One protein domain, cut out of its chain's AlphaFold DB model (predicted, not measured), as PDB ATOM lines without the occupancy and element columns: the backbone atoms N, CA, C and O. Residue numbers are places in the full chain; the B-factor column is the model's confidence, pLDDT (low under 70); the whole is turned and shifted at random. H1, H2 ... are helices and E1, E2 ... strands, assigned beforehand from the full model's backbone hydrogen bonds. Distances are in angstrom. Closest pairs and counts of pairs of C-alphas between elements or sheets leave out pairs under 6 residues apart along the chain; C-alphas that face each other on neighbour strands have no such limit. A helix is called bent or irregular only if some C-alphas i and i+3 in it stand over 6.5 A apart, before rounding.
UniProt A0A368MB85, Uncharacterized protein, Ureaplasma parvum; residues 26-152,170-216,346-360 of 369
ATOM      1  N   SER A  26      46.065  35.586 -42.023       86.00
ATOM      2  CA  SER A  26      44.689  35.204 -41.669       86.00
ATOM      3  C   SER A  26      43.754  36.299 -42.150       86.00
ATOM      4  O   SER A  26      44.041  37.470 -41.945       86.00
ATOM      5  N   LEU A  27      42.643  35.941 -42.794       80.44
ATOM      6  CA  LEU A  27      41.705  36.914 -43.373       80.44
ATOM      7  C   LEU A  27      40.718  37.498 -42.352       80.44
ATOM      8  O   LEU A  27      39.942  38.386 -42.688       80.44
ATOM      9  N   SER A  28      40.728  36.980 -41.122       73.56
ATOM     10  CA  SER A  28      39.810  37.385 -40.063       73.56
ATOM     11  C   SER A  28      40.515  37.464 -38.714       73.56
ATOM     12  O   SER A  28      41.371  36.639 -38.387       73.56
ATOM     13  N   LEU A  29      40.084  38.410 -37.882       69.00
ATOM     14  CA  LEU A  29      40.458  38.481 -36.472       69.00
ATOM     15  C   LEU A  29      39.822  37.379 -35.628       69.00
ATOM     16  O   LEU A  29      40.446  36.882 -34.694       69.00
ATOM     17  N   ILE A  30      38.594  36.983 -35.955       64.81
ATOM     18  CA  ILE A  30      37.741  36.169 -35.077       64.81
ATOM     19  C   ILE A  30      37.498  34.754 -35.601       64.81
ATOM     20  O   ILE A  30      37.133  33.878 -34.825       64.81
ATOM     21  N   GLN A  31      37.683  34.519 -36.901       68.62
ATOM     22  CA  GLN A  31      37.429  33.218 -37.520       68.62
ATOM     23  C   GLN A  31      38.724  32.424 -37.709       68.62
ATOM     24  O   GLN A  31      39.781  32.980 -38.007       68.62
ATOM     25  N   ASP A  32      38.620  31.109 -37.527       69.94
ATOM     26  CA  ASP A  32      39.740  30.177 -37.622       69.94
ATOM     27  C   ASP A  32      40.221  30.004 -39.067       69.94
ATOM     28  O   ASP A  32      39.412  29.856 -39.986       69.94
ATOM     29  N   GLY A  33      41.543  29.939 -39.239       82.25
ATOM     30  CA  GLY A  33      42.187  29.516 -40.475       82.25
ATOM     31  C   GLY A  33      43.435  30.317 -40.819       82.25
ATOM     32  O   GLY A  33      43.541  31.507 -40.525       82.25
ATOM     33  N   THR A  34      44.359  29.651 -41.497       89.38
ATOM     34  CA  THR A  34      45.553  30.250 -42.081       89.38
ATOM     35  C   THR A  34      45.445  30.192 -43.602       89.38
ATOM     36  O   THR A  34      45.051  29.174 -44.171       89.38
ATOM     37  N   TRP A  35      45.785  31.289 -44.269       92.50
ATOM     38  CA  TRP A  35      45.798  31.419 -45.722       92.50
ATOM     39  C   TRP A  35      47.212  31.714 -46.202       92.50
ATOM     40  O   TRP A  35      47.997  32.357 -45.505       92.50
ATOM     41  N   ASN A  36      47.536  31.253 -47.405       95.38
ATOM     42  CA  ASN A  36      48.844  31.466 -48.013       95.38
ATOM     43  C   ASN A  36      48.688  32.006 -49.431       95.38
ATOM     44  O   ASN A  36      47.887  31.490 -50.211       95.38
ATOM     45  N   VAL A  37      49.469  33.026 -49.782       96.75
ATOM     46  CA  VAL A  37      49.512  33.558 -51.146       96.75
ATOM     47  C   VAL A  37      50.302  32.611 -52.046       96.75
ATOM     48  O   VAL A  37      51.529  32.486 -51.944       96.75
ATOM     49  N   LEU A  38      49.588  31.974 -52.973       96.00
ATOM     50  CA  LEU A  38      50.172  31.148 -54.023       96.00
ATOM     51  C   LEU A  38      50.953  32.022 -55.011       96.00
ATOM     52  O   LEU A  38      52.088  31.703 -55.351       96.00
ATOM     53  N   GLY A  39      50.364  33.142 -55.435       95.94
ATOM     54  CA  GLY A  39      50.972  34.095 -56.362       95.94
ATOM     55  C   GLY A  39      49.961  35.092 -56.927       95.94
ATOM     56  O   GLY A  39      48.758  34.989 -56.685       95.94
ATOM     57  N   LYS A  40      50.455  36.069 -57.687       97.06
ATOM     58  CA  LYS A  40      49.626  37.033 -58.422       97.06
ATOM     59  C   LYS A  40      48.904  36.349 -59.589       97.06
ATOM     60  O   LYS A  40      49.496  35.498 -60.244       97.06
ATOM     61  N   VAL A  41      47.650  36.725 -59.856       96.56
ATOM     62  CA  VAL A  41      46.818  36.107 -60.909       96.56
ATOM     63  C   VAL A  41      47.331  36.436 -62.312       96.56
ATOM     64  O   VAL A  41      47.394  35.558 -63.168       96.56
ATOM     65  N   LYS A  42      47.725  37.694 -62.537       96.56
ATOM     66  CA  LYS A  42      48.390  38.151 -63.765       96.56
ATOM     67  C   LYS A  42      49.753  38.753 -63.410       96.56
ATOM     68  O   LYS A  42      49.843  39.960 -63.187       96.56
ATOM     69  N   PRO A  43      50.814  37.939 -63.269       94.44
ATOM     70  CA  PRO A  43      52.113  38.406 -62.786       94.44
ATOM     71  C   PRO A  43      52.744  39.485 -63.675       94.44
ATOM     72  O   PRO A  43      53.501  40.298 -63.157       94.44
ATOM     73  N   ASN A  44      52.398  39.531 -64.967       92.69
ATOM     74  CA  ASN A  44      52.942  40.501 -65.922       92.69
ATOM     75  C   ASN A  44      52.069  41.759 -66.114       92.69
ATOM     76  O   ASN A  44      52.382  42.591 -66.963       92.69
ATOM     77  N   ASP A  45      50.973  41.910 -65.363       94.69
ATOM     78  CA  ASP A  45      50.076  43.070 -65.432       94.69
ATOM     79  C   ASP A  45      50.173  43.902 -64.145       94.69
ATOM     80  O   ASP A  45      49.614  43.535 -63.110       94.69
ATOM     81  N   ASP A  46      50.869  45.040 -64.191       91.31
ATOM     82  CA  ASP A  46      51.068  45.925 -63.031       91.31
ATOM     83  C   ASP A  46      49.766  46.512 -62.463       91.31
ATOM     84  O   ASP A  46      49.732  46.913 -61.299       91.31
ATOM     85  N   ASN A  47      48.683  46.523 -63.245       92.25
ATOM     86  CA  ASN A  47      47.378  47.026 -62.819       92.25
ATOM     87  C   ASN A  47      46.460  45.928 -62.268       92.25
ATOM     88  O   ASN A  47      45.374  46.227 -61.755       92.25
ATOM     89  N   ASP A  48      46.879  44.668 -62.363       94.44
ATOM     90  CA  ASP A  48      46.206  43.565 -61.705       94.44
ATOM     91  C   ASP A  48      46.614  43.512 -60.227       94.44
ATOM     92  O   ASP A  48      47.793  43.488 -59.884       94.44
ATOM     93  N   TYR A  49      45.630  43.501 -59.332       94.56
ATOM     94  CA  TYR A  49      45.843  43.370 -57.886       94.56
ATOM     95  C   TYR A  49      45.129  42.136 -57.338       94.56
ATOM     96  O   TYR A  49      44.700  42.122 -56.180       94.56
ATOM     97  N   ARG A  50      44.945  41.121 -58.191       94.69
ATOM     98  CA  ARG A  50      44.329  39.861 -57.808       94.69
ATOM     99  C   ARG A  50      45.407  38.852 -57.458       94.69
ATOM    100  O   ARG A  50      46.401  38.697 -58.168       94.69
ATOM    101  N   TYR A  51      45.194  38.145 -56.361       96.19
ATOM    102  CA  TYR A  51      46.125  37.142 -55.859       96.19
ATOM    103  C   TYR A  51      45.394  35.836 -55.613       96.19
ATOM    104  O   TYR A  51      44.274  35.838 -55.107       96.19
ATOM    105  N   TYR A  52      46.039  34.731 -55.960       95.75
ATOM    106  CA  TYR A  52      45.604  33.399 -55.584       95.75
ATOM    107  C   TYR A  52      45.978  33.129 -54.129       95.75
ATOM    108  O   TYR A  52      47.156  33.216 -53.768       95.75
ATOM    109  N   LEU A  53      44.993  32.772 -53.311       93.62
ATOM    110  CA  LEU A  53      45.182  32.333 -51.931       93.62
ATOM    111  C   LEU A  53      44.739  30.879 -51.788       93.62
ATOM    112  O   LEU A  53      43.724  30.473 -52.354       93.62
ATOM    113  N   ILE A  54      45.500  30.115 -51.011       92.44
ATOM    114  CA  ILE A  54      45.234  28.707 -50.724       92.44
ATOM    115  C   ILE A  54      45.050  28.477 -49.226       92.44
ATOM    116  O   ILE A  54      45.699  29.129 -48.402       92.44
ATOM    117  N   SER A  55      44.142  27.565 -48.889       89.69
ATOM    118  CA  SER A  55      43.869  27.100 -47.525       89.69
ATOM    119  C   SER A  55      43.104  25.772 -47.567       89.69
ATOM    120  O   SER A  55      42.737  25.287 -48.640       89.69
ATOM    121  N   CYS A  56      42.807  25.190 -46.408       84.44
ATOM    122  CA  CYS A  56      41.881  24.067 -46.304       84.44
ATOM    123  C   CYS A  56      40.477  24.466 -46.780       84.44
ATOM    124  O   CYS A  56      40.009  25.576 -46.524       84.44
ATOM    125  N   ALA A  57      39.749  23.551 -47.415       79.81
ATOM    126  CA  ALA A  57      38.381  23.827 -47.845       79.81
ATOM    127  C   ALA A  57      37.423  24.011 -46.658       79.81
ATOM    128  O   ALA A  57      36.479  24.803 -46.731       79.81
ATOM    129  N   HIS A  58      37.671  23.348 -45.527       79.44
ATOM    130  CA  HIS A  58      36.883  23.593 -44.318       79.44
ATOM    131  C   HIS A  58      37.107  24.995 -43.723       79.44
ATOM    132  O   HIS A  58      36.193  25.526 -43.092       79.44
ATOM    133  N   VAL A  59      38.268  25.622 -43.955       80.50
ATOM    134  CA  VAL A  59      38.538  27.012 -43.542       80.50
ATOM    135  C   VAL A  59      37.689  27.988 -44.352       80.50
ATOM    136  O   VAL A  59      37.151  28.936 -43.790       80.50
ATOM    137  N   LEU A  60      37.473  27.723 -45.644       75.31
ATOM    138  CA  LEU A  60      36.514  28.485 -46.452       75.31
ATOM    139  C   LEU A  60      35.067  28.330 -45.932       75.31
ATOM    140  O   LEU A  60      34.225  29.189 -46.157       75.31
ATOM    141  N   ASN A  61      34.737  27.239 -45.237       66.56
ATOM    142  CA  ASN A  61      33.390  27.000 -44.701       66.56
ATOM    143  C   ASN A  61      33.179  27.523 -43.271       66.56
ATOM    144  O   ASN A  61      32.036  27.741 -42.854       66.56
ATOM    145  N   SER A  62      34.250  27.706 -42.497       64.06
ATOM    146  CA  SER A  62      34.176  28.194 -41.112       64.06
ATOM    147  C   SER A  62      33.845  29.689 -41.044       64.06
ATOM    148  O   SER A  62      33.203  30.158 -40.101       64.06
ATOM    149  N   THR A  63      34.228  30.426 -42.077       59.62
ATOM    150  CA  THR A  63      34.209  31.885 -42.172       59.62
ATOM    151  C   THR A  63      32.817  32.363 -42.594       59.62
ATOM    152  O   THR A  63      32.331  31.998 -43.661       59.62
ATOM    153  N   GLN A  64      32.123  33.173 -41.778       52.28
ATOM    154  CA  GLN A  64      30.760  33.630 -42.114       52.28
ATOM    155  C   GLN A  64      30.713  34.407 -43.439       52.28
ATOM    156  O   GLN A  64      29.765  34.220 -44.202       52.28
ATOM    157  N   ALA A  65      31.768  35.169 -43.743       51.19
ATOM    158  CA  ALA A  65      31.953  35.866 -45.017       51.19
ATOM    159  C   ALA A  65      31.978  34.912 -46.230       51.19
ATOM    160  O   ALA A  65      31.584  35.290 -47.329       51.19
ATOM    161  N   PHE A  66      32.391  33.655 -46.029       55.53
ATOM    162  CA  PHE A  66      32.543  32.637 -47.074       55.53
ATOM    163  C   PHE A  66      31.461  31.537 -47.024       55.53
ATOM    164  O   PHE A  66      31.337  30.732 -47.948       55.53
ATOM    165  N   LYS A  67      30.588  31.522 -46.006       50.34
ATOM    166  CA  LYS A  67      29.436  30.595 -45.935       50.34
ATOM    167  C   LYS A  67      28.391  30.836 -47.028       50.34
ATOM    168  O   LYS A  67      27.657  29.909 -47.370       50.34
ATOM    169  N   SER A  68      28.306  32.049 -47.576       48.75
ATOM    170  CA  SER A  68      27.510  32.344 -48.778       48.75
ATOM    171  C   SER A  68      28.123  31.726 -50.042       48.75
ATOM    172  O   SER A  68      27.382  31.320 -50.931       48.75
ATOM    173  N   ILE A  69      29.452  31.575 -50.086       49.59
ATOM    174  CA  ILE A  69      30.216  31.095 -51.248       49.59
ATOM    175  C   ILE A  69      30.106  29.569 -51.437       49.59
ATOM    176  O   ILE A  69      30.078  29.096 -52.568       49.59
ATOM    177  N   ASN A  70      29.979  28.779 -50.363       42.38
ATOM    178  CA  ASN A  70      29.976  27.304 -50.452       42.38
ATOM    179  C   ASN A  70      28.609  26.642 -50.730       42.38
ATOM    180  O   ASN A  70      28.549  25.440 -50.986       42.38
ATOM    181  N   LYS A  71      27.486  27.372 -50.679       45.09
ATOM    182  CA  LYS A  71      26.145  26.747 -50.697       45.09
ATOM    183  C   LYS A  71      25.627  26.306 -52.070       45.09
ATOM    184  O   LYS A  71      24.664  25.547 -52.103       45.09
ATOM    185  N   THR A  72      26.197  26.760 -53.185       40.16
ATOM    186  CA  THR A  72      25.473  26.737 -54.474       40.16
ATOM    187  C   THR A  72      26.082  25.895 -55.588       40.16
ATOM    188  O   THR A  72      25.484  25.894 -56.654       40.16
ATOM    189  N   GLY A  73      27.187  25.168 -55.355       39.91
ATOM    190  CA  GLY A  73      27.737  24.130 -56.249       39.91
ATOM    191  C   GLY A  73      27.491  24.350 -57.753       39.91
ATOM    192  O   GLY A  73      26.467  23.917 -58.267       39.91
ATOM    193  N   ASN A  74      28.456  24.960 -58.450       39.72
ATOM    194  CA  ASN A  74      28.380  25.402 -59.853       39.72
ATOM    195  C   ASN A  74      27.358  26.514 -60.136       39.72
ATOM    196  O   ASN A  74      26.277  26.275 -60.669       39.72
ATOM    197  N   LYS A  75      27.789  27.761 -59.923       33.22
ATOM    198  CA  LYS A  75      27.463  28.892 -60.801       33.22
ATOM    199  C   LYS A  75      28.693  29.784 -60.912       33.22
ATOM    200  O   LYS A  75      29.480  29.836 -59.973       33.22
ATOM    201  N   ASP A  76      28.838  30.478 -62.034       33.22
ATOM    202  CA  ASP A  76      29.708  31.647 -62.146       33.22
ATOM    203  C   ASP A  76      29.422  32.592 -60.960       33.22
ATOM    204  O   ASP A  76      28.356  33.203 -60.875       33.22
ATOM    205  N   LEU A  77      30.328  32.636 -59.981       37.28
ATOM    206  CA  LEU A  77      30.102  33.262 -58.672       37.28
ATOM    207  C   LEU A  77      30.604  34.712 -58.672       37.28
ATOM    208  O   LEU A  77      31.550  35.066 -57.975       37.28
ATOM    209  N   PHE A  78      29.921  35.578 -59.420       33.38
ATOM    210  CA  PHE A  78      29.898  37.011 -59.116       33.38
ATOM    211  C   PHE A  78      28.611  37.331 -58.358       33.38
ATOM    212  O   PHE A  78      27.660  37.858 -58.922       33.38
ATOM    213  N   GLU A  79      28.588  37.050 -57.059       31.69
ATOM    214  CA  GLU A  79      27.741  37.813 -56.145       31.69
ATOM    215  C   GLU A  79      28.643  38.442 -55.096       31.69
ATOM    216  O   GLU A  79      29.116  37.808 -54.155       31.69
ATOM    217  N   SER A  80      28.901  39.730 -55.310       37.31
ATOM    218  CA  SER A  80      29.335  40.683 -54.303       37.31
ATOM    219  C   SER A  80      28.388  40.602 -53.103       37.31
ATOM    220  O   SER A  80      27.381  41.310 -53.037       37.31
ATOM    221  N   GLY A  81      28.680  39.698 -52.172       31.84
ATOM    222  CA  GLY A  81      27.947  39.563 -50.928       31.84
ATOM    223  C   GLY A  81      28.118  40.835 -50.114       31.84
ATOM    224  O   GLY A  81      29.211  41.155 -49.653       31.84
ATOM    225  N   ASN A  82      27.032  41.589 -49.966       34.22
ATOM    226  CA  ASN A  82      26.936  42.685 -49.019       34.22
ATOM    227  C   ASN A  82      27.129  42.150 -47.598       34.22
ATOM    228  O   ASN A  82      26.154  41.793 -46.943       34.22
ATOM    229  N   SER A  83      28.358  42.152 -47.093       35.62
ATOM    230  CA  SER A  83      28.557  42.151 -45.653       35.62
ATOM    231  C   SER A  83      28.530  43.580 -45.142       35.62
ATOM    232  O   SER A  83      29.302  44.468 -45.517       35.62
ATOM    233  N   SER A  84      27.501  43.843 -44.357       29.16
ATOM    234  CA  SER A  84      27.403  45.007 -43.499       29.16
ATOM    235  C   SER A  84      28.291  44.748 -42.280       29.16
ATOM    236  O   SER A  84      27.864  44.019 -41.389       29.16
ATOM    237  N   ASN A  85      29.494  45.344 -42.297       32.50
ATOM    238  CA  ASN A  85      30.519  45.478 -41.237       32.50
ATOM    239  C   ASN A  85      31.833  44.706 -41.495       32.50
ATOM    240  O   ASN A  85      31.950  43.559 -41.104       32.50
ATOM    241  N   GLY A  86      32.849  45.379 -42.058       42.94
ATOM    242  CA  GLY A  86      34.276  45.122 -41.759       42.94
ATOM    243  C   GLY A  86      34.828  43.694 -41.907       42.94
ATOM    244  O   GLY A  86      35.564  43.252 -41.039       42.94
ATOM    245  N   ASP A  87      34.515  42.965 -42.980       51.97
ATOM    246  CA  ASP A  87      34.856  41.531 -43.093       51.97
ATOM    247  C   ASP A  87      36.325  41.189 -43.413       51.97
ATOM    248  O   ASP A  87      36.696  40.013 -43.386       51.97
ATOM    249  N   PHE A  88      37.165  42.174 -43.743       65.88
ATOM    250  CA  PHE A  88      38.588  41.956 -44.010       65.88
ATOM    251  C   PHE A  88      39.437  42.641 -42.945       65.88
ATOM    252  O   PHE A  88      39.871  43.782 -43.105       65.88
ATOM    253  N   ASP A  89      39.691  41.881 -41.885       74.19
ATOM    254  CA  ASP A  89      40.601  42.235 -40.802       74.19
ATOM    255  C   ASP A  89      41.825  41.310 -40.871       74.19
ATOM    256  O   ASP A  89      41.905  40.324 -40.125       74.19
ATOM    257  N   PRO A  90      42.755  41.550 -41.815       78.00
ATOM    258  CA  PRO A  90      43.887  40.672 -42.012       78.00
ATOM    259  C   PRO A  90      44.792  40.666 -40.783       78.00
ATOM    260  O   PRO A  90      45.153  41.727 -40.281       78.00
ATOM    261  N   LEU A  91      45.223  39.480 -40.363       80.19
ATOM    262  CA  LEU A  91      46.337  39.296 -39.437       80.19
ATOM    263  C   LEU A  91      47.569  38.898 -40.232       80.19
ATOM    264  O   LEU A  91      47.522  37.931 -41.000       80.19
ATOM    265  N   VAL A  92      48.671  39.609 -40.021       86.44
ATOM    266  CA  VAL A  92      49.950  39.301 -40.668       86.44
ATOM    267  C   VAL A  92      50.988  38.815 -39.647       86.44
ATOM    268  O   VAL A  92      50.816  39.014 -38.439       86.44
ATOM    269  N   PRO A  93      52.050  38.132 -40.103       87.62
ATOM    270  CA  PRO A  93      53.109  37.622 -39.244       87.62
ATOM    271  C   PRO A  93      53.759  38.654 -38.337       87.62
ATOM    272  O   PRO A  93      54.136  39.744 -38.763       87.62
ATOM    273  N   GLN A  94      54.016  38.238 -37.103       84.06
ATOM    274  CA  GLN A  94      54.885  38.960 -36.188       84.06
ATOM    275  C   GLN A  94      55.710  37.966 -35.386       84.06
ATOM    276  O   GLN A  94      55.192  37.215 -34.564       84.06
ATOM    277  N   ILE A  95      57.010  37.959 -35.649       82.88
ATOM    278  CA  ILE A  95      57.972  37.177 -34.881       82.88
ATOM    279  C   ILE A  95      58.356  37.926 -33.606       82.88
ATOM    280  O   ILE A  95      58.496  39.152 -33.601       82.88
ATOM    281  N   ILE A  96      58.557  37.170 -32.535       82.44
ATOM    282  CA  ILE A  96      58.936  37.686 -31.217       82.44
ATOM    283  C   ILE A  96      60.328  37.194 -30.843       82.44
ATOM    284  O   ILE A  96      60.811  36.193 -31.387       82.44
ATOM    285  N   HIS A  97      60.972  37.885 -29.913       86.69
ATOM    286  CA  HIS A  97      62.188  37.393 -29.292       86.69
ATOM    287  C   HIS A  97      61.889  36.202 -28.365       86.69
ATOM    288  O   HIS A  97      60.795  36.058 -27.826       86.69
ATOM    289  N   GLU A  98      62.866  35.323 -28.166       86.62
ATOM    290  CA  GLU A  98      62.685  34.112 -27.352       86.62
ATOM    291  C   GLU A  98      62.323  34.435 -25.892       86.62
ATOM    292  O   GLU A  98      61.452  33.798 -25.298       86.62
ATOM    293  N   ASN A  99      62.918  35.484 -25.321       83.19
ATOM    294  CA  ASN A  99      62.625  35.949 -23.962       83.19
ATOM    295  C   ASN A  99      61.199  36.515 -23.795       83.19
ATOM    296  O   ASN A  99      60.697  36.591 -22.675       83.19
ATOM    297  N   GLU A 100      60.530  36.882 -24.888       77.88
ATOM    298  CA  GLU A 100      59.154  37.389 -24.887       77.88
ATOM    299  C   GLU A 100      58.110  36.267 -24.746       77.88
ATOM    300  O   GLU A 100      56.953  36.521 -24.409       77.88
ATOM    301  N   THR A 101      58.512  35.005 -24.911       75.31
ATOM    302  CA  THR A 101      57.613  33.838 -24.833       75.31
ATOM    303  C   THR A 101      56.916  33.673 -23.485       75.31
ATOM    304  O   THR A 101      55.781  33.205 -23.437       75.31
ATOM    305  N   LEU A 102      57.551  34.075 -22.379       69.88
ATOM    306  CA  LEU A 102      56.942  34.023 -21.045       69.88
ATOM    307  C   LEU A 102      55.757  34.985 -20.913       69.88
ATOM    308  O   LEU A 102      54.762  34.655 -20.263       69.88
ATOM    309  N   ASN A 103      55.862  36.157 -21.542       65.50
ATOM    310  CA  ASN A 103      54.774  37.127 -21.591       65.50
ATOM    311  C   ASN A 103      53.664  36.634 -22.516       65.50
ATOM    312  O   ASN A 103      52.495  36.761 -22.157       65.50
ATOM    313  N   ASP A 104      54.031  35.966 -23.614       63.31
ATOM    314  CA  ASP A 104      53.086  35.393 -24.573       63.31
ATOM    315  C   ASP A 104      52.113  34.382 -23.933       63.31
ATOM    316  O   ASP A 104      50.971  34.265 -24.358       63.31
ATOM    317  N   LYS A 105      52.512  33.690 -22.854       64.00
ATOM    318  CA  LYS A 105      51.615  32.773 -22.118       64.00
ATOM    319  C   LYS A 105      50.567  33.477 -21.249       64.00
ATOM    320  O   LYS A 105      49.548  32.875 -20.927       64.00
ATOM    321  N   LYS A 106      50.845  34.704 -20.792       60.56
ATOM    322  CA  LYS A 106      50.014  35.438 -19.814       60.56
ATOM    323  C   LYS A 106      49.143  36.489 -20.483       60.56
ATOM    324  O   LYS A 106      47.955  36.580 -20.206       60.56
ATOM    325  N   ASN A 107      49.766  37.262 -21.358       57.09
ATOM    326  CA  ASN A 107      49.146  38.214 -22.254       57.09
ATOM    327  C   ASN A 107      49.733  37.890 -23.618       57.09
ATOM    328  O   ASN A 107      50.788  38.441 -23.950       57.09
ATOM    329  N   PRO A 108      49.119  36.971 -24.378       54.25
ATOM    330  CA  PRO A 108      49.596  36.705 -25.715       54.25
ATOM    331  C   PRO A 108      49.632  38.031 -26.426       54.25
ATOM    332  O   PRO A 108      48.691  38.827 -26.323       54.25
ATOM    333  N   TYR A 109      50.772  38.275 -27.064       48.38
ATOM    334  CA  TYR A 109      51.069  39.540 -27.735       48.38
ATOM    335  C   TYR A 109      49.839  39.974 -28.559       48.38
ATOM    336  O   TYR A 109      49.305  41.071 -28.469       48.38
ATOM    337  N   TYR A 110      49.256  38.969 -29.167       59.03
ATOM    338  CA  TYR A 110      48.124  38.832 -30.039       59.03
ATOM    339  C   TYR A 110      46.700  38.896 -29.413       59.03
ATOM    340  O   TYR A 110      45.945  37.927 -29.487       59.03
ATOM    341  N   ASN A 111      46.273  40.020 -28.828       53.16
ATOM    342  CA  ASN A 111      44.944  40.118 -28.184       53.16
ATOM    343  C   ASN A 111      44.090  41.314 -28.618       53.16
ATOM    344  O   ASN A 111      44.346  42.395 -28.098       53.16
ATOM    345  N   ALA A 112      43.060  41.129 -29.465       56.12
ATOM    346  CA  ALA A 112      42.043  42.148 -29.801       56.12
ATOM    347  C   ALA A 112      41.294  42.640 -28.547       56.12
ATOM    348  O   ALA A 112      40.819  41.822 -27.761       56.12
ATOM    349  N   LEU A 113      41.181  43.958 -28.345       57.88
ATOM    350  CA  LEU A 113      40.345  44.529 -27.282       57.88
ATOM    351  C   LEU A 113      39.057  45.060 -27.894       57.88
ATOM    352  O   LEU A 113      39.107  45.889 -28.792       57.88
ATOM    353  N   GLU A 114      37.900  44.629 -27.402       55.50
ATOM    354  CA  GLU A 114      36.646  45.267 -27.788       55.50
ATOM    355  C   GLU A 114      36.447  46.551 -26.975       55.50
ATOM    356  O   GLU A 114      36.347  46.522 -25.748       55.50
ATOM    357  N   LYS A 115      36.382  47.692 -27.664       56.12
ATOM    358  CA  LYS A 115      36.063  48.991 -27.074       56.12
ATOM    359  C   LYS A 115      34.953  49.644 -27.886       56.12
ATOM    360  O   LYS A 115      35.086  49.868 -29.085       56.12
ATOM    361  N   ASN A 116      33.832  49.946 -27.231       60.66
ATOM    362  CA  ASN A 116      32.655  50.559 -27.860       60.66
ATOM    363  C   ASN A 116      32.139  49.791 -29.101       60.66
ATOM    364  O   ASN A 116      31.759  50.407 -30.095       60.66
ATOM    365  N   GLY A 117      32.168  48.452 -29.065       53.81
ATOM    366  CA  GLY A 117      31.736  47.603 -30.184       53.81
ATOM    367  C   GLY A 117      32.693  47.583 -31.383       53.81
ATOM    368  O   GLY A 117      32.321  47.116 -32.457       53.81
ATOM    369  N   LYS A 118      33.914  48.114 -31.232       54.19
ATOM    370  CA  LYS A 118      34.992  48.026 -32.222       54.19
ATOM    371  C   LYS A 118      36.169  47.267 -31.631       54.19
ATOM    372  O   LYS A 118      36.541  47.495 -30.482       54.19
ATOM    373  N   LEU A 119      36.769  46.385 -32.425       56.31
ATOM    374  CA  LEU A 119      38.037  45.760 -32.064       56.31
ATOM    375  C   LEU A 119      39.162  46.787 -32.245       56.31
ATOM    376  O   LEU A 119      39.362  47.325 -33.334       56.31
ATOM    377  N   GLU A 120      39.872  47.079 -31.162       55.22
ATOM    378  CA  GLU A 120      41.038  47.955 -31.111       55.22
ATOM    379  C   GLU A 120      42.326  47.146 -30.931       55.22
ATOM    380  O   GLU A 120      42.345  46.069 -30.319       55.22
ATOM    381  N   ALA A 121      43.420  47.709 -31.452       51.69
ATOM    382  CA  ALA A 121      44.768  47.208 -31.250       51.69
ATOM    383  C   ALA A 121      45.271  47.502 -29.824       51.69
ATOM    384  O   ALA A 121      45.304  48.644 -29.380       51.69
ATOM    385  N   ASN A 122      45.674  46.463 -29.103       52.69
ATOM    386  CA  ASN A 122      46.387  46.478 -27.836       52.69
ATOM    387  C   ASN A 122      47.884  46.594 -28.179       52.69
ATOM    388  O   ASN A 122      48.302  45.995 -29.171       52.69
ATOM    389  N   PRO A 123      48.693  47.341 -27.408       52.28
ATOM    390  CA  PRO A 123      50.107  47.644 -27.664       52.28
ATOM    391  C   PRO A 123      51.038  46.518 -28.145       52.28
ATOM    392  O   PRO A 123      52.088  46.825 -28.697       52.28
ATOM    393  N   ASN A 124      50.685  45.245 -27.960       52.41
ATOM    394  CA  ASN A 124      51.522  44.102 -28.332       52.41
ATOM    395  C   ASN A 124      50.935  43.237 -29.467       52.41
ATOM    396  O   ASN A 124      51.489  42.181 -29.758       52.41
ATOM    397  N   GLN A 125      49.823  43.658 -30.082       52.97
ATOM    398  CA  GLN A 125      49.004  42.839 -30.981       52.97
ATOM    399  C   GLN A 125      49.667  42.402 -32.274       52.97
ATOM    400  O   GLN A 125      50.574  43.055 -32.778       52.97
ATOM    401  N   PHE A 126      49.070  41.353 -32.861       58.53
ATOM    402  CA  PHE A 126      49.101  41.149 -34.299       58.53
ATOM    403  C   PHE A 126      48.987  42.473 -35.030       58.53
ATOM    404  O   PHE A 126      48.109  43.296 -34.767       58.53
ATOM    405  N   GLN A 127      49.825  42.602 -36.035       61.91
ATOM    406  CA  GLN A 127      49.639  43.571 -37.080       61.91
ATOM    407  C   GLN A 127      48.308  43.224 -37.763       61.91
ATOM    408  O   GLN A 127      48.214  42.237 -38.500       61.91
ATOM    409  N   PHE A 128      47.271  44.003 -37.455       66.81
ATOM    410  CA  PHE A 128      45.976  43.937 -38.117       66.81
ATOM    411  C   PHE A 128      45.513  45.327 -38.540       66.81
ATOM    412  O   PHE A 128      45.924  46.350 -37.988       66.81
ATOM    413  N   LEU A 129      44.658  45.363 -39.555       67.19
ATOM    414  CA  LEU A 129      44.053  46.590 -40.042       67.19
ATOM    415  C   LEU A 129      42.561  46.364 -40.218       67.19
ATOM    416  O   LEU A 129      42.178  45.553 -41.051       67.19
ATOM    417  N   ASN A 130      41.737  47.137 -39.511       67.06
ATOM    418  CA  ASN A 130      40.329  47.239 -39.873       67.06
ATOM    419  C   ASN A 130      40.220  48.021 -41.181       67.06
ATOM    420  O   ASN A 130      40.394  49.247 -41.206       67.06
ATOM    421  N   PHE A 131      40.033  47.298 -42.282       68.69
ATOM    422  CA  PHE A 131      39.973  47.897 -43.602       68.69
ATOM    423  C   PHE A 131      38.520  48.278 -43.930       68.69
ATOM    424  O   PHE A 131      37.667  47.404 -44.072       68.69
ATOM    425  N   PRO A 132      38.206  49.581 -44.071       57.97
ATOM    426  CA  PRO A 132      36.821  50.045 -44.168       57.97
ATOM    427  C   PRO A 132      36.194  49.812 -45.550       57.97
ATOM    428  O   PRO A 132      35.010  50.087 -45.742       57.97
ATOM    429  N   GLU A 133      36.978  49.354 -46.526       69.75
ATOM    430  CA  GLU A 133      36.526  49.130 -47.894       69.75
ATOM    431  C   GLU A 133      36.366  47.637 -48.168       69.75
ATOM    432  O   GLU A 133      37.152  46.800 -47.727       69.75
ATOM    433  N   LYS A 134      35.329  47.297 -48.932       68.81
ATOM    434  CA  LYS A 134      35.063  45.911 -49.311       68.81
ATOM    435  C   LYS A 134      36.106  45.441 -50.320       68.81
ATOM    436  O   LYS A 134      36.366  46.110 -51.319       68.81
ATOM    437  N   ILE A 135      36.641  44.253 -50.083       75.31
ATOM    438  CA  ILE A 135      37.455  43.510 -51.045       75.31
ATOM    439  C   ILE A 135      36.602  42.421 -51.698       75.31
ATOM    440  O   ILE A 135      35.654  41.916 -51.101       75.31
ATOM    441  N   SER A 136      36.924  42.065 -52.938       76.19
ATOM    442  CA  SER A 136      36.240  40.978 -53.643       76.19
ATOM    443  C   SER A 136      37.033  39.684 -53.486       76.19
ATOM    444  O   SER A 136      38.257  39.698 -53.620       76.19
ATOM    445  N   ILE A 137      36.334  38.590 -53.179       78.38
ATOM    446  CA  ILE A 137      36.894  37.244 -53.045       78.38
ATOM    447  C   ILE A 137      36.069  36.287 -53.908       78.38
ATOM    448  O   ILE A 137      34.841  36.329 -53.865       78.38
ATOM    449  N   GLU A 138      36.738  35.433 -54.677       76.38
ATOM    450  CA  GLU A 138      36.123  34.457 -55.584       76.38
ATOM    451  C   GLU A 138      36.695  33.065 -55.300       76.38
ATOM    452  O   GLU A 138      37.911  32.902 -55.243       76.38
ATOM    453  N   SER A 139      35.845  32.050 -55.127       75.62
ATOM    454  CA  SER A 139      36.301  30.658 -55.018       75.62
ATOM    455  C   SER A 139      36.512  30.067 -56.407       75.62
ATOM    456  O   SER A 139      35.604  30.102 -57.232       75.62
ATOM    457  N   ILE A 140      37.703  29.522 -56.654       75.06
ATOM    458  CA  ILE A 140      38.104  28.972 -57.954       75.06
ATOM    459  C   ILE A 140      38.090  27.447 -57.927       75.06
ATOM    460  O   ILE A 140      37.541  26.811 -58.821       75.06
ATOM    461  N   ILE A 141      38.696  26.850 -56.896       74.56
ATOM    462  CA  ILE A 141      38.781  25.395 -56.738       74.56
ATOM    463  C   ILE A 141      38.360  25.035 -55.320       74.56
ATOM    464  O   ILE A 141      38.861  25.604 -54.353       74.56
ATOM    465  N   ASN A 142      37.486  24.039 -55.202       70.25
ATOM    466  CA  ASN A 142      37.198  23.346 -53.954       70.25
ATOM    467  C   ASN A 142      37.123  21.842 -54.255       70.25
ATOM    468  O   ASN A 142      36.123  21.362 -54.795       70.25
ATOM    469  N   PHE A 143      38.203  21.109 -53.966       65.19
ATOM    470  CA  PHE A 143      38.347  19.708 -54.387       65.19
ATOM    471  C   PHE A 143      37.319  18.768 -53.733       65.19
ATOM    472  O   PHE A 143      36.947  17.755 -54.320       65.19
ATOM    473  N   ASP A 144      36.757  19.125 -52.581       60.81
ATOM    474  CA  ASP A 144      35.688  18.345 -51.939       60.81
ATOM    475  C   ASP A 144      34.358  18.398 -52.696       60.81
ATOM    476  O   ASP A 144      33.655  17.394 -52.834       60.81
ATOM    477  N   HIS A 145      34.026  19.563 -53.262       59.41
ATOM    478  CA  HIS A 145      32.849  19.689 -54.121       59.41
ATOM    479  C   HIS A 145      33.017  18.907 -55.425       59.41
ATOM    480  O   HIS A 145      32.019  18.467 -56.000       59.41
ATOM    481  N   GLN A 146      34.254  18.703 -55.891       59.16
ATOM    482  CA  GLN A 146      34.509  17.916 -57.095       59.16
ATOM    483  C   GLN A 146      34.156  16.438 -56.880       59.16
ATOM    484  O   GLN A 146      33.536  15.842 -57.758       59.16
ATOM    485  N   VAL A 147      34.419  15.873 -55.696       57.34
ATOM    486  CA  VAL A 147      34.054  14.478 -55.383       57.34
ATOM    487  C   VAL A 147      32.547  14.299 -55.212       57.34
ATOM    488  O   VAL A 147      31.966  13.408 -55.833       57.34
ATOM    489  N   LYS A 148      31.876  15.187 -54.463       59.78
ATOM    490  CA  LYS A 148      30.406  15.139 -54.290       59.78
ATOM    491  C   LYS A 148      29.649  15.204 -55.620       59.78
ATOM    492  O   LYS A 148      28.608  14.570 -55.766       59.78
ATOM    493  N   ASN A 149      30.199  15.925 -56.596       56.31
ATOM    494  CA  ASN A 149      29.604  16.094 -57.919       56.31
ATOM    495  C   ASN A 149      30.199  15.163 -58.995       56.31
ATOM    496  O   ASN A 149      29.846  15.305 -60.164       56.31
ATOM    497  N   LYS A 150      31.086  14.221 -58.631       59.31
ATOM    498  CA  LYS A 150      31.786  13.308 -59.563       59.31
ATOM    499  C   LYS A 150      32.499  14.040 -60.715       59.31
ATOM    500  O   LYS A 150      32.552  13.539 -61.836       59.31
ATOM    501  N   LEU A 151      32.997  15.250 -60.458       55.41
ATOM    502  CA  LEU A 151      33.346  16.207 -61.506       55.41
ATOM    503  C   LEU A 151      34.653  15.930 -62.230       55.41
ATOM    504  O   LEU A 151      34.818  16.522 -63.290       55.41
ATOM    505  N   SER A 152      35.543  15.067 -61.735       56.12
ATOM    506  CA  SER A 152      36.597  14.400 -62.519       56.12
ATOM    507  C   SER A 152      37.578  13.666 -61.601       56.12
ATOM    508  O   SER A 152      37.676  13.986 -60.420       56.12
ATOM    509  N   SER A 170      41.158  24.463 -50.784       82.56
ATOM    510  CA  SER A 170      40.516  25.528 -51.533       82.56
ATOM    511  C   SER A 170      41.544  26.468 -52.155       82.56
ATOM    512  O   SER A 170      42.567  26.787 -51.547       82.56
ATOM    513  N   LEU A 171      41.226  26.926 -53.363       86.88
ATOM    514  CA  LEU A 171      41.886  28.030 -54.047       86.88
ATOM    515  C   LEU A 171      40.862  29.145 -54.232       86.88
ATOM    516  O   LEU A 171      39.821  28.927 -54.855       86.88
ATOM    517  N   ILE A 172      41.186  30.338 -53.751       86.31
ATOM    518  CA  ILE A 172      40.401  31.552 -53.980       86.31
ATOM    519  C   ILE A 172      41.238  32.592 -54.725       86.31
ATOM    520  O   ILE A 172      42.470  32.544 -54.690       86.31
ATOM    521  N   THR A 173      40.588  33.571 -55.349       88.25
ATOM    522  CA  THR A 173      41.220  34.856 -55.657       88.25
ATOM    523  C   THR A 173      40.745  35.928 -54.691       88.25
ATOM    524  O   THR A 173      39.598  35.924 -54.253       88.25
ATOM    525  N   ILE A 174      41.638  36.856 -54.364       87.50
ATOM    526  CA  ILE A 174      41.332  38.079 -53.621       87.50
ATOM    527  C   ILE A 174      41.722  39.286 -54.463       87.50
ATOM    528  O   ILE A 174      42.839  39.351 -54.975       87.50
ATOM    529  N   ASN A 175      40.819  40.254 -54.604       88.31
ATOM    530  CA  ASN A 175      41.074  41.517 -55.284       88.31
ATOM    531  C   ASN A 175      41.423  42.607 -54.269       88.31
ATOM    532  O   ASN A 175      40.550  43.162 -53.598       88.31
ATOM    533  N   LEU A 176      42.710  42.941 -54.206       90.69
ATOM    534  CA  LEU A 176      43.261  43.935 -53.290       90.69
ATOM    535  C   LEU A 176      43.389  45.325 -53.922       90.69
ATOM    536  O   LEU A 176      44.038  46.198 -53.349       90.69
ATOM    537  N   LYS A 177      42.764  45.574 -55.080       90.25
ATOM    538  CA  LYS A 177      42.816  46.880 -55.755       90.25
ATOM    539  C   LYS A 177      42.523  48.070 -54.824       90.25
ATOM    540  O   LYS A 177      43.327  48.999 -54.856       90.25
ATOM    541  N   PRO A 178      41.485  48.056 -53.962       85.94
ATOM    542  CA  PRO A 178      41.232  49.172 -53.044       85.94
ATOM    543  C   PRO A 178      42.420  49.443 -52.102       85.94
ATOM    544  O   PRO A 178      42.818  50.585 -51.874       85.94
ATOM    545  N   PHE A 179      43.068  48.377 -51.628       87.56
ATOM    546  CA  PHE A 179      44.240  48.453 -50.760       87.56
ATOM    547  C   PHE A 179      45.444  49.080 -51.474       87.56
ATOM    548  O   PHE A 179      46.081  49.996 -50.953       87.56
ATOM    549  N   PHE A 180      45.732  48.626 -52.696       90.25
ATOM    550  CA  PHE A 180      46.833  49.152 -53.504       90.25
ATOM    551  C   PHE A 180      46.569  50.579 -54.002       90.25
ATOM    552  O   PHE A 180      47.502  51.371 -54.078       90.25
ATOM    553  N   GLN A 181      45.318  50.959 -54.270       88.75
ATOM    554  CA  GLN A 181      44.970  52.341 -54.613       88.75
ATOM    555  C   GLN A 181      45.214  53.300 -53.442       88.75
ATOM    556  O   GLN A 181      45.695  54.411 -53.650       88.75
ATOM    557  N   LYS A 182      44.926  52.865 -52.213       87.25
ATOM    558  CA  LYS A 182      45.078  53.692 -51.009       87.25
ATOM    559  C   LYS A 182      46.514  53.751 -50.482       87.25
ATOM    560  O   LYS A 182      46.972  54.805 -50.030       87.25
ATOM    561  N   TYR A 183      47.230  52.629 -50.536       89.69
ATOM    562  CA  TYR A 183      48.527  52.470 -49.870       89.69
ATOM    563  C   TYR A 183      49.679  52.038 -50.787       89.69
ATOM    564  O   TYR A 183      50.809  51.897 -50.324       89.69
ATOM    565  N   GLY A 184      49.440  51.836 -52.085       84.25
ATOM    566  CA  GLY A 184      50.445  51.314 -53.021       84.25
ATOM    567  C   GLY A 184      51.689  52.192 -53.172       84.25
ATOM    568  O   GLY A 184      52.754  51.681 -53.516       84.25
ATOM    569  N   GLN A 185      51.578  53.485 -52.849       86.31
ATOM    570  CA  GLN A 185      52.693  54.433 -52.785       86.31
ATOM    571  C   GLN A 185      53.199  54.680 -51.350       86.31
ATOM    572  O   GLN A 185      53.509  55.817 -51.023       86.31
ATOM    573  N   LEU A 186      53.261  53.636 -50.508       86.62
ATOM    574  CA  LEU A 186      53.797  53.600 -49.128       86.62
ATOM    575  C   LEU A 186      54.160  54.970 -48.514       86.62
ATOM    576  O   LEU A 186      53.257  55.718 -48.162       86.62
ATOM    577  N   GLU A 187      55.451  55.313 -48.412       82.75
ATOM    578  CA  GLU A 187      55.946  56.516 -47.712       82.75
ATOM    579  C   GLU A 187      55.432  57.845 -48.297       82.75
ATOM    580  O   GLU A 187      55.460  58.874 -47.624       82.75
ATOM    581  N   ASN A 188      54.935  57.842 -49.539       86.81
ATOM    582  CA  ASN A 188      54.341  59.014 -50.188       86.81
ATOM    583  C   ASN A 188      52.825  59.123 -49.937       86.81
ATOM    584  O   ASN A 188      52.214  60.136 -50.275       86.81
ATOM    585  N   SER A 189      52.193  58.097 -49.358       86.56
ATOM    586  CA  SER A 189      50.772  58.106 -49.019       86.56
ATOM    587  C   SER A 189      50.556  58.753 -47.653       86.56
ATOM    588  O   SER A 189      50.895  58.190 -46.612       86.56
ATOM    589  N   THR A 190      49.892  59.911 -47.632       88.19
ATOM    590  CA  THR A 190      49.428  60.546 -46.386       88.19
ATOM    591  C   THR A 190      48.586  59.583 -45.547       88.19
ATOM    592  O   THR A 190      48.698  59.560 -44.324       88.19
ATOM    593  N   ALA A 191      47.767  58.747 -46.200       86.56
ATOM    594  CA  ALA A 191      46.949  57.755 -45.513       86.56
ATOM    595  C   ALA A 191      47.801  56.696 -44.803       86.56
ATOM    596  O   ALA A 191      47.428  56.287 -43.714       86.56
ATOM    597  N   PHE A 192      48.929  56.280 -45.388       89.06
ATOM    598  CA  PHE A 192      49.875  55.342 -44.776       89.06
ATOM    599  C   PHE A 192      50.648  55.975 -43.610       89.06
ATOM    600  O   PHE A 192      50.749  55.382 -42.537       89.06
ATOM    601  N   ASN A 193      51.138  57.202 -43.793       89.38
ATOM    602  CA  ASN A 193      51.939  57.904 -42.784       89.38
ATOM    603  C   ASN A 193      51.145  58.236 -41.507       89.38
ATOM    604  O   ASN A 193      51.737  58.370 -40.440       89.38
ATOM    605  N   ASN A 194      49.814  58.314 -41.601       88.88
ATOM    606  CA  ASN A 194      48.919  58.529 -40.460       88.88
ATOM    607  C   ASN A 194      48.575  57.246 -39.674       88.88
ATOM    608  O   ASN A 194      47.879  57.328 -38.663       88.88
ATOM    609  N   LEU A 195      49.006  56.068 -40.137       84.38
ATOM    610  CA  LEU A 195      48.764  54.789 -39.462       84.38
ATOM    611  C   LEU A 195      49.755  54.550 -38.313       84.38
ATOM    612  O   LEU A 195      50.868  55.081 -38.314       84.38
ATOM    613  N   THR A 196      49.385  53.689 -37.360       82.75
ATOM    614  CA  THR A 196      50.329  53.202 -36.337       82.75
ATOM    615  C   THR A 196      51.411  52.316 -36.964       82.75
ATOM    616  O   THR A 196      51.249  51.816 -38.078       82.75
ATOM    617  N   LYS A 197      52.517  52.069 -36.251       81.75
ATOM    618  CA  LYS A 197      53.609  51.213 -36.755       81.75
ATOM    619  C   LYS A 197      53.128  49.803 -37.109       81.75
ATOM    620  O   LYS A 197      53.584  49.232 -38.093       81.75
ATOM    621  N   GLU A 198      52.190  49.276 -36.333       77.75
ATOM    622  CA  GLU A 198      51.597  47.947 -36.483       77.75
ATOM    623  C   GLU A 198      50.674  47.891 -37.701       77.75
ATOM    624  O   GLU A 198      50.701  46.938 -38.472       77.75
ATOM    625  N   GLN A 199      49.884  48.941 -37.925       81.00
ATOM    626  CA  GLN A 199      49.065  49.057 -39.127       81.00
ATOM    627  C   GLN A 199      49.941  49.218 -40.373       81.00
ATOM    628  O   GLN A 199      49.693  48.577 -41.392       81.00
ATOM    629  N   GLN A 200      50.998  50.031 -40.296       86.00
ATOM    630  CA  GLN A 200      51.949  50.202 -41.393       86.00
ATOM    631  C   GLN A 200      52.605  48.880 -41.791       86.00
ATOM    632  O   GLN A 200      52.812  48.635 -42.979       86.00
ATOM    633  N   SER A 201      52.926  48.006 -40.842       85.25
ATOM    634  CA  SER A 201      53.524  46.713 -41.162       85.25
ATOM    635  C   SER A 201      52.534  45.727 -41.794       85.25
ATOM    636  O   SER A 201      52.939  45.036 -42.729       85.25
ATOM    637  N   VAL A 202      51.236  45.772 -41.457       85.81
ATOM    638  CA  VAL A 202      50.180  45.098 -42.253       85.81
ATOM    639  C   VAL A 202      50.203  45.559 -43.699       85.81
ATOM    640  O   VAL A 202      50.218  44.740 -44.618       85.81
ATOM    641  N   ILE A 203      50.216  46.880 -43.908       89.44
ATOM    642  CA  ILE A 203      50.258  47.448 -45.253       89.44
ATOM    643  C   ILE A 203      51.493  46.947 -45.994       89.44
ATOM    644  O   ILE A 203      51.371  46.456 -47.113       89.44
ATOM    645  N   ARG A 204      52.677  47.038 -45.382       91.56
ATOM    646  CA  ARG A 204      53.929  46.593 -46.009       91.56
ATOM    647  C   ARG A 204      53.880  45.111 -46.373       91.56
ATOM    648  O   ARG A 204      54.305  44.765 -47.472       91.56
ATOM    649  N   HIS A 205      53.330  44.269 -45.498       92.62
ATOM    650  CA  HIS A 205      53.164  42.838 -45.746       92.62
ATOM    651  C   HIS A 205      52.294  42.567 -46.974       92.62
ATOM    652  O   HIS A 205      52.722  41.894 -47.906       92.62
ATOM    653  N   ILE A 206      51.106  43.171 -47.030       92.38
ATOM    654  CA  ILE A 206      50.170  42.981 -48.144       92.38
ATOM    655  C   ILE A 206      50.723  43.577 -49.448       92.38
ATOM    656  O   ILE A 206      50.610  42.969 -50.512       92.38
ATOM    657  N   ILE A 207      51.378  44.742 -49.394       92.38
ATOM    658  CA  ILE A 207      52.021  45.348 -50.569       92.38
ATOM    659  C   ILE A 207      53.176  44.479 -51.088       92.38
ATOM    660  O   ILE A 207      53.413  44.458 -52.298       92.38
ATOM    661  N   ASN A 208      53.866  43.727 -50.222       94.25
ATOM    662  CA  ASN A 208      54.919  42.797 -50.634       94.25
ATOM    663  C   ASN A 208      54.393  41.640 -51.499       94.25
ATOM    664  O   ASN A 208      55.179  41.044 -52.236       94.25
ATOM    665  N   PHE A 209      53.083  41.362 -51.509       95.25
ATOM    666  CA  PHE A 209      52.520  40.292 -52.337       95.25
ATOM    667  C   PHE A 209      52.833  40.453 -53.827       95.25
ATOM    668  O   PHE A 209      53.005  39.455 -54.525       95.25
ATOM    669  N   LYS A 210      53.007  41.691 -54.310       92.50
ATOM    670  CA  LYS A 210      53.402  41.966 -55.702       92.50
ATOM    671  C   LYS A 210      54.770  41.382 -56.081       92.50
ATOM    672  O   LYS A 210      55.030  41.166 -57.257       92.50
ATOM    673  N   ASN A 211      55.637  41.143 -55.095       93.25
ATOM    674  CA  ASN A 211      56.990  40.621 -55.287       93.25
ATOM    675  C   ASN A 211      57.044  39.086 -55.183       93.25
ATOM    676  O   ASN A 211      58.095  38.486 -55.424       93.25
ATOM    677  N   LEU A 212      55.942  38.440 -54.790       94.31
ATOM    678  CA  LEU A 212      55.893  36.998 -54.601       94.31
ATOM    679  C   LEU A 212      55.842  36.282 -55.949       94.31
ATOM    680  O   LEU A 212      54.925  36.467 -56.748       94.31
ATOM    681  N   LYS A 213      56.804  35.387 -56.168       93.81
ATOM    682  CA  LYS A 213      56.746  34.437 -57.283       93.81
ATOM    683  C   LYS A 213      55.681  33.365 -57.011       93.81
ATOM    684  O   LYS A 213      55.476  33.026 -55.841       93.81
ATOM    685  N   PRO A 214      55.043  32.795 -58.048       94.56
ATOM    686  CA  PRO A 214      54.180  31.629 -57.889       94.56
ATOM    687  C   PRO A 214      54.892  30.495 -57.141       94.56
ATOM    688  O   PRO A 214      56.057  30.208 -57.431       94.56
ATOM    689  N   LEU A 215      54.214  29.871 -56.173       92.88
ATOM    690  CA  LEU A 215      54.739  28.689 -55.485       92.88
ATOM    691  C   LEU A 215      54.862  27.513 -56.440       92.88
ATOM    692  O   LEU A 215      53.980  27.279 -57.257       92.88
ATOM    693  N   LYS A 216      55.932  26.739 -56.291       91.50
ATOM    694  CA  LYS A 216      56.133  25.482 -57.008       91.50
ATOM    695  C   LYS A 216      56.038  24.332 -56.030       91.50
ATOM    696  O   LYS A 216      56.303  24.518 -54.850       91.50
ATOM    697  N   ARG A 346      44.546  16.361 -65.798       76.69
ATOM    698  CA  ARG A 346      43.844  17.603 -66.191       76.69
ATOM    699  C   ARG A 346      43.127  18.320 -65.041       76.69
ATOM    700  O   ARG A 346      42.775  19.485 -65.183       76.69
ATOM    701  N   THR A 347      42.907  17.634 -63.927       77.00
ATOM    702  CA  THR A 347      42.245  18.170 -62.732       77.00
ATOM    703  C   THR A 347      43.220  18.707 -61.697       77.00
ATOM    704  O   THR A 347      42.787  19.166 -60.643       77.00
ATOM    705  N   SER A 348      44.526  18.677 -61.959       83.38
ATOM    706  CA  SER A 348      45.497  19.263 -61.041       83.38
ATOM    707  C   SER A 348      45.312  20.781 -60.933       83.38
ATOM    708  O   SER A 348      44.805  21.426 -61.854       83.38
ATOM    709  N   LEU A 349      45.761  21.374 -59.828       88.38
ATOM    710  CA  LEU A 349      45.744  22.822 -59.625       88.38
ATOM    711  C   LEU A 349      46.425  23.566 -60.780       88.38
ATOM    712  O   LEU A 349      45.862  24.527 -61.305       88.38
ATOM    713  N   ILE A 350      47.613  23.109 -61.199       90.50
ATOM    714  CA  ILE A 350      48.340  23.721 -62.318       90.50
ATOM    715  C   ILE A 350      47.504  23.670 -63.600       90.50
ATOM    716  O   ILE A 350      47.367  24.691 -64.274       90.50
ATOM    717  N   GLN A 351      46.933  22.512 -63.944       86.75
ATOM    718  CA  GLN A 351      46.165  22.369 -65.183       86.75
ATOM    719  C   GLN A 351      44.862  23.176 -65.151       86.75
ATOM    720  O   GLN A 351      44.517  23.796 -66.154       86.75
ATOM    721  N   GLN A 352      44.189  23.265 -63.999       86.69
ATOM    722  CA  GLN A 352      43.007  24.115 -63.838       86.69
ATOM    723  C   GLN A 352      43.344  25.606 -64.006       86.69
ATOM    724  O   GLN A 352      42.629  26.315 -64.712       86.69
ATOM    725  N   ILE A 353      44.462  26.091 -63.450       90.88
ATOM    726  CA  ILE A 353      44.912  27.480 -63.666       90.88
ATOM    727  C   ILE A 353      45.266  27.726 -65.140       90.88
ATOM    728  O   ILE A 353      44.857  28.742 -65.705       90.88
ATOM    729  N   LYS A 354      45.955  26.784 -65.796       90.88
ATOM    730  CA  LYS A 354      46.239  26.859 -67.240       90.88
ATOM    731  C   LYS A 354      44.961  26.905 -68.075       90.88
ATOM    732  O   LYS A 354      44.865  27.696 -69.011       90.88
ATOM    733  N   GLN A 355      43.966  26.096 -67.723       87.56
ATOM    734  CA  GLN A 355      42.673  26.080 -68.394       87.56
ATOM    735  C   GLN A 355      41.930  27.410 -68.217       87.56
ATOM    736  O   GLN A 355      41.392  27.928 -69.192       87.56
ATOM    737  N   LEU A 356      41.939  27.999 -67.016       88.81
ATOM    738  CA  LEU A 356      41.351  29.320 -66.770       88.81
ATOM    739  C   LEU A 356      42.031  30.416 -67.592       88.81
ATOM    740  O   LEU A 356      41.344  31.236 -68.193       88.81
ATOM    741  N   ALA A 357      43.364  30.403 -67.661       92.88
ATOM    742  CA  ALA A 357      44.133  31.336 -68.483       92.88
ATOM    743  C   ALA A 357      43.847  31.184 -69.983       92.88
ATOM    744  O   ALA A 357      43.829  32.172 -70.711       92.88
ATOM    745  N   TYR A 358      43.607  29.957 -70.447       91.88
ATOM    746  CA  TYR A 358      43.247  29.690 -71.835       91.88
ATOM    747  C   TYR A 358      41.814  30.129 -72.169       91.88
ATOM    748  O   TYR A 358      41.584  30.724 -73.219       91.88
ATOM    749  N   LEU A 359      40.849  29.830 -71.292       87.69
ATOM    750  CA  LEU A 359      39.428  30.109 -71.526       87.69
ATOM    751  C   LEU A 359      39.052  31.576 -71.286       87.69
ATOM    752  O   LEU A 359      38.167  32.084 -71.970       87.69
ATOM    753  N   TYR A 360      39.714  32.242 -70.338       90.06
ATOM    754  CA  TYR A 360      39.434  33.627 -69.944       90.06
ATOM    755  C   TYR A 360      40.738  34.443 -69.837       90.06
ATOM    756  O   TYR A 360      41.107  34.895 -68.743       90.06
TER     757      TYR A 360
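Overview. This is residues 26 to 152, 170 to 216 and 346 to 360 of the 369 residues of an uncharacterized protein of Ureaplasma parvum (UniProt A0A368MB85). A strongly twisted antiparallel sheet of four strands, in the order E1, E2, E6, E5, has helix H1 standing up from it, while H7 and H8 only graze it with part of their lengths. Away from this sheet, toward one end of the longest axis, lie H3 and the small hairpin of E3 and E4, reached and left through long links that pair with each other at residues 91 to 92 and 127 to 128. The printed part has 189 residues, with eight named helices and six named strands in the order E1, E2, H1, H2, H3, E3, E4, E5, H4, E6, H5, H6, H7, H8. The class is mixed, helices and strands, with under half of the residues in named elements. The whole is compact, with a radius of gyration of the C-alphas of 18.0 A and spans of 50 by 36 by 36 A.

Along the chain. E1, residues 35 to 40, begins at C-alpha 35 (45.798, 31.419, -45.722), and E2 is residues 50 to 55, 16.4 A long. H1, residues 57 to 62, and H2, residues 64 to 67, follow. H3 is residues 98 to 104, only just irregular, with C-alphas 99 and 102 6.7 A apart. E3 is residues 113 to 115 and E4 residues 118 to 120. E5, residues 136 to 142, spans 17.7 A, and H4 is residues 143 to 148. E6, residues 170 to 175, spans 16.4 A; H5 is residues 177 to 183 and H6 residues 190 to 193. H7, residues 197 to 211, spans 21.6 A, and H8, residues 349 to 359, spans 15.3 A and ends at C-alpha 359 (39.428, 30.109, -71.526).

Arrangement. E1 and E2 form a hairpin, with N 38 and O 52 2.8 A apart. E2 and E6 are antiparallel, with N 53 and O 172 2.9 A apart, and so are E6 and E5, with N 173 and O 138 2.8 A apart. H1 is on this sheet at a height of 8.8 A, over E6; the closest C-alphas are those of Ala 57 and Ser 170, 4.6 A apart. H7 grazes it with residues 206 to 211, H8 with residues 349 to 356. H5 and H7 only just touch, with 3 pairs of C-alphas within 8 A, the closest those of Tyr 183 and Ile 203, 7.0 A apart, at a steep tilt of 51 degrees, opposite ways. H6 and H7 only just touch too, with 3 such pairs, the closest being the C-alphas of Phe 192 and Gln 200, 6.5 A apart. H2 and H4 are only just not on the sheet, each with 4 pairs of C-alphas within 10 A. E3 and E4 form a hairpin, with N 115 and O 118 2.8 A apart; both are apart from the four strands of the sheet, as is H3. Every O i to N i+4 pair is within hydrogen-bond range in H1, H4, H5 and H8, against 8 of 11 in H7 and 1 of 3 in H3, where 3 of 4 O i to N i+3 pairs are; H2 and H6 are too short for such a pair.

Size, cuts and confidence. The C-alphas farthest apart, of Leu 102 and Leu 359, are 53.6 A apart. Residues 153 to 169 and 217 to 345 are not printed; the gaps between C-alphas are 16.1 A and 17.2 A. The links H2 to H3 and E4 to E5 are long. The mean pLDDT of the printed part is 73.9, and residues 29 to 32, 61 to 88, 102 to 134 and 143 to 152 are under 70.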